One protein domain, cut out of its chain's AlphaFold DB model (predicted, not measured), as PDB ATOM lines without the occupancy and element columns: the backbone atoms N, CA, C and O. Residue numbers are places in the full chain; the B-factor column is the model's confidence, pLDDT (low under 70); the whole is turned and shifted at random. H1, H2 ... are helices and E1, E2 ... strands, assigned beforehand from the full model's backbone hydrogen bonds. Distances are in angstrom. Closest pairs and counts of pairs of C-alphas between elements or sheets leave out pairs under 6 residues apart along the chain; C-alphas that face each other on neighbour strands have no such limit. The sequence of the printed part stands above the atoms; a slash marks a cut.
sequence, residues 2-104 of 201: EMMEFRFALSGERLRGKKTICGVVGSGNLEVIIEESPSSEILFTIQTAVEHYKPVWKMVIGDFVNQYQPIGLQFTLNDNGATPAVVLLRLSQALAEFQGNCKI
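This is residues 2 to 104 of the 201 residues of the protein "Malonate decarboxylase acyl carrier protein" of Legionella sp. PC997 (UniProt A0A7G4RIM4). One twisted sheet of five strands has two helices over one face, H1 over the E1 and E4 side and H2 over the E5, E3 and E2 side, while the other face is bare of named helices. Both helices run slantwise to the strands. The printed part has 103 residues, with two named helices and five named strands in the order E1, E2, E3, E4, H1, E5, H2 along the chain. The sheet runs E1, E4, E5, E3, E2 and is mixed, and the class is mixed, helices and strands. The whole is compact, with a radius of gyration of the C-alphas of 12.7 A, and rounded, with spans of 34 by 32 by 21 A.

E1 is residues 2 to 9, 23.6 A from first to last C-alpha, and begins with C-alpha 2 at (-54.829, 40.048, 43.727). E2 is residues 20 to 23, 10.1 A, and E3 is residues 30 to 36, 19.8 A. E4, residues 41 to 48, spans 22.2 A. H1, residues 54 to 68, spans 20.7 A and begins with C-alpha 54 at (-48.575, 41.045, 49.840). E5 is residues 73 to 79, 18.9 A. H2, residues 84 to 98, spans 21.0 A and ends with C-alpha 98 at (-34.975, 51.967, 30.986).

From edge to edge of the sheet the strands' lines turn by 48 degrees. Edge strand E1 is antiparallel to E4 at 166 degrees, with N 4 and O 46 2.9 A apart, within hydrogen-bond range. E4 and E5 are parallel at 8 degrees, with N 45 and O 75 at 2.9 A. E4, H1 and E5 form a strand-helix-strand unit, two parallel neighbour strands with a helix between them in the chain, and its crossover is left-handed. E5 and E3 are antiparallel at 164 degrees, with N 33 and O 76 at 2.8 A. E3 and edge strand E2 are a hairpin at 168 degrees, with N 32 and O 22 at 2.8 A. H1 and H2 are on the same face, in two layers, helices on one face of a sheet. H1 has a height over the sheet of 9.4 A; its closest C-alphas to E1 are those of Lys 54 and Met 4, 7.4 A apart. H2 has a height of 8.3 A; its closest C-alphas to E2 are those of Ala 94 and Cys 22, 5.2 A apart. H1 and H2 touch, closest at the C-alphas of Val 60 and Pro 84, 6.4 A apart, at a steep tilt of 40 degrees, the same way. In both helices every O i to N i+4 pair is within hydrogen-bond range.

The two C-alphas farthest apart are those of Ser 11 and Ser 27, 36.4 A. The printed part has no cut and no long link. Mean pLDDT of the printed part is 93.3, and no printed residue is under 70.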
ATOM      1  N   GLU A   2     -54.874  38.879  42.851       87.75
ATOM      2  CA  GLU A   2     -54.829  40.048  43.727       87.75
ATOM      3  C   GLU A   2     -54.239  41.245  42.984       87.75
ATOM      4  O   GLU A   2     -53.308  41.101  42.190       87.75
ATOM      5  N   MET A   3     -54.774  42.431  43.278       91.69
ATOM      6  CA  MET A   3     -54.159  43.696  42.901       91.69
ATOM      7  C   MET A   3     -53.679  44.425  44.145       91.69
ATOM      8  O   MET A   3     -54.381  44.501  45.157       91.69
ATOM      9  N   MET A   4     -52.480  44.981  44.065       94.62
ATOM     10  CA  MET A   4     -51.902  45.758  45.146       94.62
ATOM     11  C   MET A   4     -51.113  46.941  44.613       94.62
ATOM     12  O   MET A   4     -50.566  46.918  43.513       94.62
ATOM     13  N   GLU A   5     -51.064  47.976  45.439       96.75
ATOM     14  CA  GLU A   5     -50.335  49.196  45.158       96.75
ATOM     15  C   GLU A   5     -49.347  49.468  46.291       96.75
ATOM     16  O   GLU A   5     -49.689  49.339  47.473       96.75
ATOM     17  N   PHE A   6     -48.128  49.855  45.924       97.38
ATOM     18  CA  PHE A   6     -47.125  50.359  46.853       97.38
ATOM     19  C   PHE A   6     -46.644  51.733  46.400       97.38
ATOM     20  O   PHE A   6     -46.350  51.942  45.224       97.38
ATOM     21  N   ARG A   7     -46.552  52.661  47.354       97.06
ATOM     22  CA  ARG A   7     -46.072  54.026  47.140       97.06
ATOM     23  C   ARG A   7     -44.905  54.311  48.061       97.06
ATOM     24  O   ARG A   7     -44.976  54.013  49.254       97.06
ATOM     25  N   PHE A   8     -43.867  54.924  47.508       96.25
ATOM     26  CA  PHE A   8     -42.710  55.391  48.258       96.25
ATOM     27  C   PHE A   8     -42.420  56.843  47.892       96.25
ATOM     28  O   PHE A   8     -42.475  57.228  46.723       96.25
ATOM     29  N   ALA A   9     -42.093  57.638  48.906       93.00
ATOM     30  CA  ALA A   9     -41.662  59.017  48.754       93.00
ATOM     31  C   ALA A   9     -40.227  59.125  49.271       93.00
ATOM     32  O   ALA A   9     -39.985  59.014  50.472       93.00
ATOM     33  N   LEU A  10     -39.283  59.309  48.351       90.50
ATOM     34  CA  LEU A  10     -37.873  59.551  48.645       90.50
ATOM     35  C   LEU A  10     -37.479  60.924  48.093       90.50
ATOM     36  O   LEU A  10     -38.044  61.396  47.106       90.50
ATOM     37  N   SER A  11     -36.512  61.574  48.737       88.75
ATOM     38  CA  SER A  11     -35.918  62.815  48.235       88.75
ATOM     39  C   SER A  11     -34.730  62.494  47.332       88.75
ATOM     40  O   SER A  11     -33.886  61.685  47.700       88.75
ATOM     41  N   GLY A  12     -34.651  63.142  46.172       88.38
ATOM     42  CA  GLY A  12     -33.558  62.953  45.219       88.38
ATOM     43  C   GLY A  12     -33.940  63.377  43.804       88.38
ATOM     44  O   GLY A  12     -35.026  63.919  43.574       88.38
ATOM     45  N   GLU A  13     -33.029  63.147  42.861       90.94
ATOM     46  CA  GLU A  13     -33.252  63.447  41.448       90.94
ATOM     47  C   GLU A  13     -34.144  62.396  40.787       90.94
ATOM     48  O   GLU A  13     -34.047  61.202  41.066       90.94
ATOM     49  N   ARG A  14     -35.020  62.851  39.889       94.38
ATOM     50  CA  ARG A  14     -35.896  61.960  39.128       94.38
ATOM     51  C   ARG A  14     -35.091  61.241  38.058       94.38
ATOM     52  O   ARG A  14     -34.409  61.888  37.264       94.38
ATOM     53  N   LEU A  15     -35.251  59.925  37.989       94.44
ATOM     54  CA  LEU A  15     -34.711  59.153  36.882       94.44
ATOM     55  C   LEU A  15     -35.491  59.450  35.598       94.44
ATOM     56  O   LEU A  15     -36.690  59.746  35.611       94.44
ATOM     57  N   ARG A  16     -34.766  59.390  34.482       93.75
ATOM     58  CA  ARG A  16     -35.270  59.627  33.129       93.75
ATOM     59  C   ARG A  16     -34.819  58.509  32.216       93.75
ATOM     60  O   ARG A  16     -33.729  57.968  32.404       93.75
ATOM     61  N   GLY A  17     -35.652  58.180  31.243       91.12
ATOM     62  CA  GLY A  17     -35.392  57.042  30.379       91.12
ATOM     63  C   GLY A  17     -36.490  56.807  29.362       91.12
ATOM     64  O   GLY A  17     -37.408  57.610  29.195       91.12
ATOM     65  N   LYS A  18     -36.369  55.699  28.639       88.25
ATOM     66  CA  LYS A  18     -37.384  55.276  27.671       88.25
ATOM     67  C   LYS A  18     -38.324  54.290  28.342       88.25
ATOM     68  O   LYS A  18     -37.861  53.432  29.078       88.25
ATOM     69  N   LYS A  19     -39.626  54.389  28.055       90.56
ATOM     70  CA  LYS A  19     -40.602  53.372  28.469       90.56
ATOM     71  C   LYS A  19     -40.102  51.990  28.051       90.56
ATOM     72  O   LYS A  19     -39.765  51.789  26.885       90.56
ATOM     73  N   THR A  20     -40.091  51.067  29.003       90.00
ATOM     74  CA  THR A  20     -39.523  49.728  28.833       90.00
ATOM     75  C   THR A  20     -40.515  48.682  29.309       90.00
ATOM     76  O   THR A  20     -41.167  48.866  30.337       90.00
ATOM     77  N   ILE A  21     -40.599  47.579  28.567       91.06
ATOM     78  CA  ILE A  21     -41.312  46.363  28.948       91.06
ATOM     79  C   ILE A  21     -40.277  45.243  28.998       91.06
ATOM     80  O   ILE A  21     -39.648  44.948  27.988       91.06
ATOM     81  N   CYS A  22     -40.106  44.633  30.166       90.50
ATOM     82  CA  CYS A  22     -39.130  43.579  30.406       90.50
ATOM     83  C   CYS A  22     -39.817  42.341  30.985       90.50
ATOM     84  O   CYS A  22     -40.651  42.442  31.886       90.50
ATOM     85  N   GLY A  23     -39.425  41.161  30.509       90.06
ATOM     86  CA  GLY A  23     -39.978  39.896  30.974       90.06
ATOM     87  C   GLY A  23     -41.270  39.499  30.263       90.06
ATOM     88  O   GLY A  23     -41.597  39.972  29.178       90.06
ATOM     89  N   VAL A  24     -41.965  38.536  30.859       91.00
ATOM     90  CA  VAL A  24     -43.078  37.815  30.236       91.00
ATOM     91  C   VAL A  24     -43.989  37.254  31.315       91.00
ATOM     92  O   VAL A  24     -43.512  36.742  32.329       91.00
ATOM     93  N   VAL A  25     -45.300  37.274  31.080       91.00
ATOM     94  CA  VAL A  25     -46.293  36.684  31.995       91.00
ATOM     95  C   VAL A  25     -46.394  35.167  31.764       91.00
ATOM     96  O   VAL A  25     -47.425  34.618  31.378       91.00
ATOM     97  N   GLY A  26     -45.269  34.476  31.954       87.81
ATOM     98  CA  GLY A  26     -45.140  33.017  31.904       87.81
ATOM     99  C   GLY A  26     -45.132  32.400  33.303       87.81
ATOM    100  O   GLY A  26     -44.918  33.099  34.288       87.81
ATOM    101  N   SER A  27     -45.359  31.088  33.412       88.38
ATOM    102  CA  SER A  27     -45.343  30.399  34.714       88.38
ATOM    103  C   SER A  27     -44.010  30.624  35.440       88.38
ATOM    104  O   SER A  27     -42.946  30.369  34.876       88.38
ATOM    105  N   GLY A  28     -44.065  31.121  36.679       91.12
ATOM    106  CA  GLY A  28     -42.866  31.420  37.466       91.12
ATOM    107  C   GLY A  28     -42.115  32.683  37.031       91.12
ATOM    108  O   GLY A  28     -40.973  32.879  37.451       91.12
ATOM    109  N   ASN A  29     -42.724  33.528  36.196       93.25
ATOM    110  CA  ASN A  29     -42.144  34.766  35.680       93.25
ATOM    111  C   ASN A  29     -43.149  35.927  35.760       93.25
ATOM    112  O   ASN A  29     -44.299  35.761  36.178       93.25
ATOM    113  N   LEU A  30     -42.686  37.114  35.378       94.81
ATOM    114  CA  LEU A  30     -43.470  38.338  35.376       94.81
ATOM    115  C   LEU A  30     -43.064  39.269  34.233       94.81
ATOM    116  O   LEU A  30     -41.916  39.264  33.779       94.81
ATOM    117  N   GLU A  31     -44.011  40.104  33.825       94.88
ATOM    118  CA  GLU A  31     -43.766  41.305  33.029       94.88
ATOM    119  C   GLU A  31     -43.585  42.504  33.968       94.88
ATOM    120  O   GLU A  31     -44.338  42.670  34.931       94.88
ATOM    121  N   VAL A  32     -42.600  43.348  33.668       96.25
ATOM    122  CA  VAL A  32     -42.345  44.630  34.324       96.25
ATOM    123  C   VAL A  32     -42.404  45.728  33.272       96.25
ATOM    124  O   VAL A  32     -41.629  45.727  32.318       96.25
ATOM    125  N   ILE A  33     -43.287  46.697  33.477       95.19
ATOM    126  CA  ILE A  33     -43.401  47.897  32.648       95.19
ATOM    127  C   ILE A  33     -42.921  49.082  33.475       95.19
ATOM    128  O   ILE A  33     -43.445  49.301  34.569       95.19
ATOM    129  N   ILE A  34     -41.956  49.842  32.956       95.88
ATOM    130  CA  ILE A  34     -41.436  51.057  33.595       95.88
ATOM    131  C   ILE A  34     -41.789  52.272  32.751       95.88
ATOM    132  O   ILE A  34     -41.521  52.318  31.549       95.88
ATOM    133  N   GLU A  35     -42.366  53.270  33.410       94.56
ATOM    134  CA  GLU A  35     -42.759  54.549  32.833       94.56
ATOM    135  C   GLU A  35     -42.285  55.683  33.755       94.56
ATOM    136  O   GLU A  35     -42.148  55.506  34.969       94.56
ATOM    137  N   GLU A  36     -42.032  56.866  33.197       95.06
ATOM    138  CA  GLU A  36     -41.800  58.047  34.028       95.06
ATOM    139  C   GLU A  36     -43.094  58.429  34.756       95.06
ATOM    140  O   GLU A  36     -44.143  58.604  34.137       95.06
ATOM    141  N   SER A  37     -43.017  58.602  36.073       91.12
ATOM    142  CA  SER A  37     -44.108  59.181  36.856       91.12
ATOM    143  C   SER A  37     -44.136  60.695  36.640       91.12
ATOM    144  O   SER A  37     -43.070  61.311  36.550       91.12
ATOM    145  N   PRO A  38     -45.311  61.352  36.597       87.31
ATOM    146  CA  PRO A  38     -45.395  62.812  36.561       87.31
ATOM    147  C   PRO A  38     -44.883  63.465  37.858       87.31
ATOM    148  O   PRO A  38     -44.418  64.608  37.818       87.31
ATOM    149  N   SER A  39     -44.925  62.744  38.984       88.50
ATOM    150  CA  SER A  39     -44.454  63.189  40.300       88.50
ATOM    151  C   SER A  39     -43.059  62.631  40.633       88.50
ATOM    152  O   SER A  39     -42.466  61.890  39.851       88.50
ATOM    153  N   SER A  40     -42.518  62.991  41.802       90.88
ATOM    154  CA  SER A  40     -41.307  62.359  42.359       90.88
ATOM    155  C   SER A  40     -41.609  61.088  43.166       90.88
ATOM    156  O   SER A  40     -40.704  60.513  43.764       90.88
ATOM    157  N   GLU A  41     -42.869  60.646  43.211       93.94
ATOM    158  CA  GLU A  41     -43.229  59.397  43.882       93.94
ATOM    159  C   GLU A  41     -42.752  58.188  43.080       93.94
ATOM    160  O   GLU A  41     -42.675  58.226  41.849       93.94
ATOM    161  N   ILE A  42     -42.479  57.104  43.801       97.50
ATOM    162  CA  ILE A  42     -42.228  55.786  43.231       97.50
ATOM    163  C   ILE A  42     -43.497  54.966  43.418       97.50
ATOM    164  O   ILE A  42     -43.927  54.735  44.553       97.50
ATOM    165  N   LEU A  43     -44.099  54.543  42.310       97.50
ATOM    166  CA  LEU A  43     -45.369  53.823  42.308       97.50
ATOM    167  C   LEU A  43     -45.176  52.414  41.759       97.50
ATOM    168  O   LEU A  43     -44.640  52.249  40.671       97.50
ATOM    169  N   PHE A  44     -45.674  51.410  42.474       97.94
ATOM    170  CA  PHE A  44     -45.786  50.042  41.978       97.94
ATOM    171  C   PHE A  44     -47.254  49.637  41.951       97.94
ATOM    172  O   PHE A  44     -47.917  49.659  42.987       97.94
ATOM    173  N   THR A  45     -47.737  49.221  40.786       96.88
ATOM    174  CA  THR A  45     -49.034  48.567  40.602       96.88
ATOM    175  C   THR A  45     -48.776  47.119  40.228       96.88
ATOM    176  O   THR A  45     -48.117  46.852  39.228       96.88
ATOM    177  N   ILE A  46     -49.258  46.185  41.042       95.94
ATOM    178  CA  ILE A  46     -48.931  44.766  40.906       95.94
ATOM    179  C   ILE A  46     -50.220  43.967  40.809       95.94
ATOM    180  O   ILE A  46     -51.077  44.063  41.689       95.94
ATOM    181  N   GLN A  47     -50.319  43.161  39.760       93.81
ATOM    182  CA  GLN A  47     -51.337  42.140  39.574       93.81
ATOM    183  C   GLN A  47     -50.650  40.778  39.639       93.81
ATOM    184  O   GLN A  47     -49.743  40.510  38.857       93.81
ATOM    185  N   THR A  48     -51.063  39.920  40.570       92.38
ATOM    186  CA  THR A  48     -50.436  38.605  40.778       92.38
ATOM    187  C   THR A  48     -51.469  37.484  40.814       92.38
ATOM    188  O   THR A  48     -52.567  37.627  41.367       92.38
ATOM    189  N   ALA A  49     -51.103  36.344  40.226       89.19
ATOM    190  CA  ALA A  49     -51.861  35.101  40.326       89.19
ATOM    191  C   ALA A  49     -51.827  34.482  41.740       89.19
ATOM    192  O   ALA A  49     -52.684  33.657  42.053       89.19
ATOM    193  N   VAL A  50     -50.866  34.867  42.591       88.88
ATOM    194  CA  VAL A  50     -50.655  34.280  43.923       88.88
ATOM    195  C   VAL A  50     -51.356  35.108  44.994       88.88
ATOM    196  O   VAL A  50     -51.075  36.291  45.177       88.88
ATOM    197  N   GLU A  51     -52.255  34.473  45.737       88.69
ATOM    198  CA  GLU A  51     -53.003  35.120  46.817       88.69
ATOM    199  C   GLU A  51     -52.175  35.219  48.105       88.69
ATOM    200  O   GLU A  51     -51.264  34.425  48.357       88.69
ATOM    201  N   HIS A  52     -52.490  36.218  48.932       88.94
ATOM    202  CA  HIS A  52     -51.898  36.440  50.256       88.94
ATOM    203  C   HIS A  52     -50.376  36.672  50.264       88.94
ATOM    204  O   HIS A  52     -49.722  36.566  51.303       88.94
ATOM    205  N   TYR A  53     -49.804  37.069  49.124       89.56
ATOM    206  CA  TYR A  53     -48.360  37.273  48.962       89.56
ATOM    207  C   TYR A  53     -47.899  38.715  49.244       89.56
ATOM    208  O   TYR A  53     -46.709  39.032  49.175       89.56
ATOM    209  N   LYS A  54     -48.829  39.612  49.597       92.69
ATOM    210  CA  LYS A  54     -48.575  41.045  49.840       92.69
ATOM    211  C   LYS A  54     -47.421  41.345  50.816       92.69
ATOM    212  O   LYS A  54     -46.663  42.275  50.529       92.69
ATOM    213  N   PRO A  55     -47.233  40.624  51.944       95.19
ATOM    214  CA  PRO A  55     -46.096  40.874  52.836       95.19
ATOM    215  C   PRO A  55     -44.744  40.621  52.159       95.19
ATOM    216  O   PRO A  55     -43.825  41.420  52.325       95.19
ATOM    217  N   VAL A  56     -44.648  39.560  51.351       94.94
ATOM    218  CA  VAL A  56     -43.432  39.218  50.600       94.94
ATOM    219  C   VAL A  56     -43.167  40.269  49.526       94.94
ATOM    220  O   VAL A  56     -42.054  40.780  49.441       94.94
ATOM    221  N   TRP A  57     -44.198  40.677  48.779       96.62
ATOM    222  CA  TRP A  57     -44.094  41.783  47.824       96.62
ATOM    223  C   TRP A  57     -43.589  43.069  48.478       96.62
ATOM    224  O   TRP A  57     -42.677  43.703  47.957       96.62
ATOM    225  N   LYS A  58     -44.118  43.436  49.651       96.62
ATOM    226  CA  LYS A  58     -43.666  44.630  50.376       96.62
ATOM    227  C   LYS A  58     -42.172  44.570  50.712       96.62
ATOM    228  O   LYS A  58     -41.504  45.593  50.604       96.62
ATOM    229  N   MET A  59     -41.664  43.404  51.117       96.69
ATOM    230  CA  MET A  59     -40.237  43.211  51.400       96.69
ATOM    231  C   MET A  59     -39.399  43.339  50.128       96.69
ATOM    232  O   MET A  59     -38.508  44.174  50.076       96.69
ATOM    233  N   VAL A  60     -39.747  42.587  49.080       97.12
ATOM    234  CA  VAL A  60     -39.014  42.570  47.804       97.12
ATOM    235  C   VAL A  60     -38.954  43.955  47.158       97.12
ATOM    236  O   VAL A  60     -37.887  44.408  46.749       97.12
ATOM    237  N   ILE A  61     -40.091  44.653  47.092       97.94
ATOM    238  CA  ILE A  61     -40.148  46.015  46.554       97.94
ATOM    239  C   ILE A  61     -39.395  46.990  47.462       97.94
ATOM    240  O   ILE A  61     -38.710  47.877  46.961       97.94
ATOM    241  N   GLY A  62     -39.483  46.819  48.784       97.62
ATOM    242  CA  GLY A  62     -38.716  47.614  49.741       97.62
ATOM    243  C   GLY A  62     -37.209  47.491  49.518       97.62
ATOM    244  O   GLY A  62     -36.528  48.509  49.417       97.62
ATOM    245  N   ASP A  63     -36.700  46.268  49.369       96.94
ATOM    246  CA  ASP A  63     -35.284  45.999  49.101       96.94
ATOM    247  C   ASP A  63     -34.839  46.627  47.773       96.94
ATOM    248  O   ASP A  63     -33.824  47.325  47.725       96.94
ATOM    249  N   PHE A  64     -35.642  46.472  46.713       98.06
ATOM    250  CA  PHE A  64     -35.378  47.097  45.416       98.06
ATOM    251  C   PHE A  64     -35.340  48.633  45.502       98.06
ATOM    252  O   PHE A  64     -34.408  49.263  45.006       98.06
ATOM    253  N   VAL A  65     -36.320  49.255  46.164       97.69
ATOM    254  CA  VAL A  65     -36.374  50.717  46.327       97.69
ATOM    255  C   VAL A  65     -35.190  51.225  47.148       97.69
ATOM    256  O   VAL A  65     -34.589  52.231  46.774       97.69
ATOM    257  N   ASN A  66     -34.818  50.528  48.221       96.50
ATOM    258  CA  ASN A  66     -33.673  50.896  49.054       96.50
ATOM    259  C   ASN A  66     -32.352  50.830  48.277       96.50
ATOM    260  O   ASN A  66     -31.498  51.702  48.440       96.50
ATOM    261  N   GLN A  67     -32.192  49.809  47.434       96.31
ATOM    262  CA  GLN A  67     -30.975  49.593  46.658       96.31
ATOM    263  C   GLN A  67     -30.847  50.556  45.469       96.31
ATOM    264  O   GLN A  67     -29.761  51.084  45.234       96.31
ATOM    265  N   TYR A  68     -31.925  50.768  44.708       96.25
ATOM    266  CA  TYR A  68     -31.869  51.463  43.415       96.25
ATOM    267  C   TYR A  68     -32.418  52.891  43.436       96.25
ATOM    268  O   TYR A  68     -32.127  53.651  42.517       96.25
ATOM    269  N   GLN A  69     -33.218  53.249  44.444       96.69
ATOM    270  CA  GLN A  69     -33.868  54.558  44.589       96.69
ATOM    271  C   GLN A  69     -34.454  55.102  43.267       96.69
ATOM    272  O   GLN A  69     -34.049  56.171  42.805       96.69
ATOM    273  N   PRO A  70     -35.405  54.388  42.629       96.81
ATOM    274  CA  PRO A  70     -35.929  54.735  41.306       96.81
ATOM    275  C   PRO A  70     -36.930  55.903  41.349       96.81
ATOM    276  O   PRO A  70     -38.105  55.763  41.013       96.81
ATOM    277  N   ILE A  71     -36.474  57.062  41.822       97.19
ATOM    278  CA  ILE A  71     -37.294  58.241  42.103       97.19
ATOM    279  C   ILE A  71     -37.979  58.742  40.831       97.19
ATOM    280  O   ILE A  71     -37.344  58.936  39.793       97.19
ATOM    281  N   GLY A  72     -39.283  59.005  40.940       96.38
ATOM    282  CA  GLY A  72     -40.098  59.512  39.841       96.38
ATOM    283  C   GLY A  72     -40.410  58.484  38.756       96.38
ATOM    284  O   GLY A  72     -40.692  58.889  37.630       96.38
ATOM    285  N   LEU A  73     -40.368  57.185  39.070       97.50
ATOM    286  CA  LEU A  73     -40.764  56.106  38.164       97.50
ATOM    287  C   LEU A  73     -42.044  55.404  38.638       97.50
ATOM    288  O   LEU A  73     -42.295  55.248  39.835       97.50
ATOM    289  N   GLN A  74     -42.840  54.949  37.673       97.06
ATOM    290  CA  GLN A  74     -43.983  54.070  37.881       97.06
ATOM    291  C   GLN A  74     -43.692  52.695  37.278       97.06
ATOM    292  O   GLN A  74     -43.256  52.577  36.135       97.06
ATOM    293  N   PHE A  75     -44.002  51.658  38.047       97.62
ATOM    294  CA  PHE A  75     -43.836  50.262  37.692       97.62
ATOM    295  C   PHE A  75     -45.205  49.586  37.630       97.62
ATOM    296  O   PHE A  75     -45.999  49.682  38.567       97.62
ATOM    297  N   THR A  76     -45.491  48.883  36.536       96.81
ATOM    298  CA  THR A  76     -46.638  47.967  36.435       96.81
ATOM    299  C   THR A  76     -46.118  46.546  36.302       96.81
ATOM    300  O   THR A  76     -45.331  46.277  35.399       96.81
ATOM    301  N   LEU A  77     -46.515  45.663  37.215       96.50
ATOM    302  CA  LEU A  77     -46.061  44.277  37.262       96.50
ATOM    303  C   LEU A  77     -47.242  43.335  37.050       96.50
ATOM    304  O   LEU A  77     -48.211  43.384  37.811       96.50
ATOM    305  N   ASN A  78     -47.120  42.451  36.064       94.62
ATOM    306  CA  ASN A  78     -48.072  41.370  35.824       94.62
ATOM    307  C   ASN A  78     -47.362  40.045  36.120       94.62
ATOM    308  O   ASN A  78     -46.492  39.612  35.366       94.62
ATOM    309  N   ASP A  79     -47.694  39.433  37.252       94.94
ATOM    310  CA  ASP A  79     -46.986  38.288  37.818       94.94
ATOM    311  C   ASP A  79     -47.800  36.993  37.729       94.94
ATOM    312  O   ASP A  79     -48.974  36.940  38.107       94.94
ATOM    313  N   ASN A  80     -47.133  35.924  37.297       93.31
ATOM    314  CA  ASN A  80     -47.682  34.577  37.239       93.31
ATOM    315  C   ASN A  80     -46.866  33.608  38.115       93.31
ATOM    316  O   ASN A  80     -46.412  32.548  37.671       93.31
ATOM    317  N   GLY A  81     -46.676  33.997  39.380       92.00
ATOM    318  CA  GLY A  81     -46.060  33.163  40.410       92.00
ATOM    319  C   GLY A  81     -44.536  33.174  40.403       92.00
ATOM    320  O   GLY A  81     -43.917  32.162  40.736       92.00
ATOM    321  N   ALA A  82     -43.918  34.289  40.015       95.31
ATOM    322  CA  ALA A  82     -42.479  34.458  40.093       95.31
ATOM    323  C   ALA A  82     -41.977  34.383  41.539       95.31
ATOM    324  O   ALA A  82     -42.561  34.931  42.475       95.31
ATOM    325  N   THR A  83     -40.834  33.724  41.725       95.62
ATOM    326  CA  THR A  83     -40.156  33.733  43.027       95.62
ATOM    327  C   THR A  83     -39.587  35.128  43.321       95.62
ATOM    328  O   THR A  83     -39.230  35.845  42.383       95.62
ATOM    329  N   PRO A  84     -39.400  35.512  44.598       95.75
ATOM    330  CA  PRO A  84     -38.787  36.792  44.969       95.75
ATOM    331  C   PRO A  84     -37.481  37.121  44.229       95.75
ATOM    332  O   PRO A  84     -37.258  38.261  43.828       95.75
ATOM    333  N   ALA A  85     -36.636  36.113  43.990       94.75
ATOM    334  CA  ALA A  85     -35.385  36.282  43.255       94.75
ATOM    335  C   ALA A  85     -35.615  36.637  41.774       94.75
ATOM    336  O   ALA A  85     -34.924  37.500  41.235       94.75
ATOM    337  N   VAL A  86     -36.606  36.014  41.125       95.69
ATOM    338  CA  VAL A  86     -36.988  36.329  39.737       95.69
ATOM    339  C   VAL A  86     -37.595  37.730  39.650       95.69
ATOM    340  O   VAL A  86     -37.268  38.474  38.728       95.69
ATOM    341  N   VAL A  87     -38.407  38.128  40.633       96.88
ATOM    342  CA  VAL A  87     -38.962  39.489  40.719       96.88
ATOM    343  C   VAL A  87     -37.846  40.535  40.770       96.88
ATOM    344  O   VAL A  87     -37.827  41.449  39.945       96.88
ATOM    345  N   LEU A  88     -36.886  40.386  41.691       96.62
ATOM    346  CA  LEU A  88     -35.748  41.309  41.807       96.62
ATOM    347  C   LEU A  88     -34.908  41.352  40.529       96.62
ATOM    348  O   LEU A  88     -34.502  42.431  40.093       96.62
ATOM    349  N   LEU A  89     -34.673  40.192  39.910       94.88
ATOM    350  CA  LEU A  89     -33.946  40.099  38.649       94.88
ATOM    351  C   LEU A  89     -34.633  40.916  37.546       94.88
ATOM    352  O   LEU A  89     -33.977  41.746  36.919       94.88
ATOM    353  N   ARG A  90     -35.942  40.718  37.328       95.44
ATOM    354  CA  ARG A  90     -36.682  41.431  36.272       95.44
ATOM    355  C   ARG A  90     -36.794  42.924  36.543       95.44
ATOM    356  O   ARG A  90     -36.605  43.703  35.619       95.44
ATOM    357  N   LEU A  91     -37.011  43.336  37.791       97.50
ATOM    358  CA  LEU A  91     -36.988  44.755  38.166       97.50
ATOM    359  C   LEU A  91     -35.636  45.407  37.846       97.50
ATOM    360  O   LEU A  91     -35.586  46.501  37.287       97.50
ATOM    361  N   SER A  92     -34.540  44.715  38.160       95.31
ATOM    362  CA  SER A  92     -33.182  45.206  37.906       95.31
ATOM    363  C   SER A  92     -32.874  45.302  36.411       95.31
ATOM    364  O   SER A  92     -32.288  46.286  35.965       95.31
ATOM    365  N   GLN A  93     -33.281  44.299  35.627       93.75
ATOM    366  CA  GLN A  93     -33.133  44.301  34.169       93.75
ATOM    367  C   GLN A  93     -33.960  45.410  33.519       93.75
ATOM    368  O   GLN A  93     -33.424  46.171  32.717       93.75
ATOM    369  N   ALA A  94     -35.223  45.550  33.924       95.06
ATOM    370  CA  ALA A  94     -36.110  46.591  33.430       95.06
ATOM    371  C   ALA A  94     -35.538  47.987  33.704       95.06
ATOM    372  O   ALA A  94     -35.531  48.831  32.812       95.06
ATOM    373  N   LEU A  95     -35.015  48.233  34.913       96.50
ATOM    374  CA  LEU A  95     -34.412  49.521  35.261       96.50
ATOM    375  C   LEU A  95     -33.134  49.792  34.459       96.50
ATOM    376  O   LEU A  95     -32.937  50.910  33.983       96.50
ATOM    377  N   ALA A  96     -32.282  48.779  34.282       93.38
ATOM    378  CA  ALA A  96     -31.085  48.905  33.460       93.38
ATOM    379  C   ALA A  96     -31.449  49.278  32.014       93.38
ATOM    380  O   ALA A  96     -30.900  50.238  31.476       93.38
ATOM    381  N   GLU A  97     -32.416  48.584  31.415       91.75
ATOM    382  CA  GLU A  97     -32.879  48.855  30.054       91.75
ATOM    383  C   GLU A  97     -33.565  50.225  29.929       91.75
ATOM    384  O   GLU A  97     -33.278  50.956  28.980       91.75
ATOM    385  N   PHE A  98     -34.373  50.630  30.913       93.50
ATOM    386  CA  PHE A  98     -34.975  51.967  30.986       93.50
ATOM    387  C   PHE A  98     -33.912  53.077  30.921       93.50
ATOM    388  O   PHE A  98     -34.098  54.098  30.254       93.50
ATOM    389  N   GLN A  99     -32.763  52.848  31.564       92.44
ATOM    390  CA  GLN A  99     -31.596  53.736  31.560       92.44
ATOM    391  C   GLN A  99     -30.684  53.565  30.327       92.44
ATOM    392  O   GLN A  99     -29.635  54.202  30.246       92.44
ATOM    393  N   GLY A 100     -31.065  52.725  29.360       88.75
ATOM    394  CA  GLY A 100     -30.326  52.482  28.117       88.75
ATOM    395  C   GLY A 100     -29.305  51.341  28.175       88.75
ATOM    396  O   GLY A 100     -28.610  51.102  27.190       88.75
ATOM    397  N   ASN A 101     -29.216  50.609  29.286       85.50
ATOM    398  CA  ASN A 101     -28.318  49.467  29.459       85.50
ATOM    399  C   ASN A 101     -29.047  48.148  29.165       85.50
ATOM    400  O   ASN A 101     -29.397  47.399  30.077       85.50
ATOM    401  N   CYS A 102     -29.262  47.852  27.883       74.44
ATOM    402  CA  CYS A 102     -29.813  46.566  27.456       74.44
ATOM    403  C   CYS A 102     -28.684  45.537  27.276       74.44
ATOM    404  O   CYS A 102     -27.719  45.779  26.549       74.44
ATOM    405  N   LYS A 103     -28.784  44.384  27.948       72.69
ATOM    406  CA  LYS A 103     -27.905  43.233  27.697       72.69
ATOM    407  C   LYS A 103     -28.647  42.249  26.814       72.69
ATOM    408  O   LYS A 103     -29.620  41.661  27.265       72.69
ATOM    409  N   ILE A 104     -28.145  42.045  25.605       74.75
ATOM    410  CA  ILE A 104     -28.753  41.138  24.639       74.75
ATOM    411  C   ILE A 104     -28.015  39.798  24.681       74.75
ATOM    412  O   ILE A 104     -26.783  39.755  24.611       74.75
TER     413      ILE A 104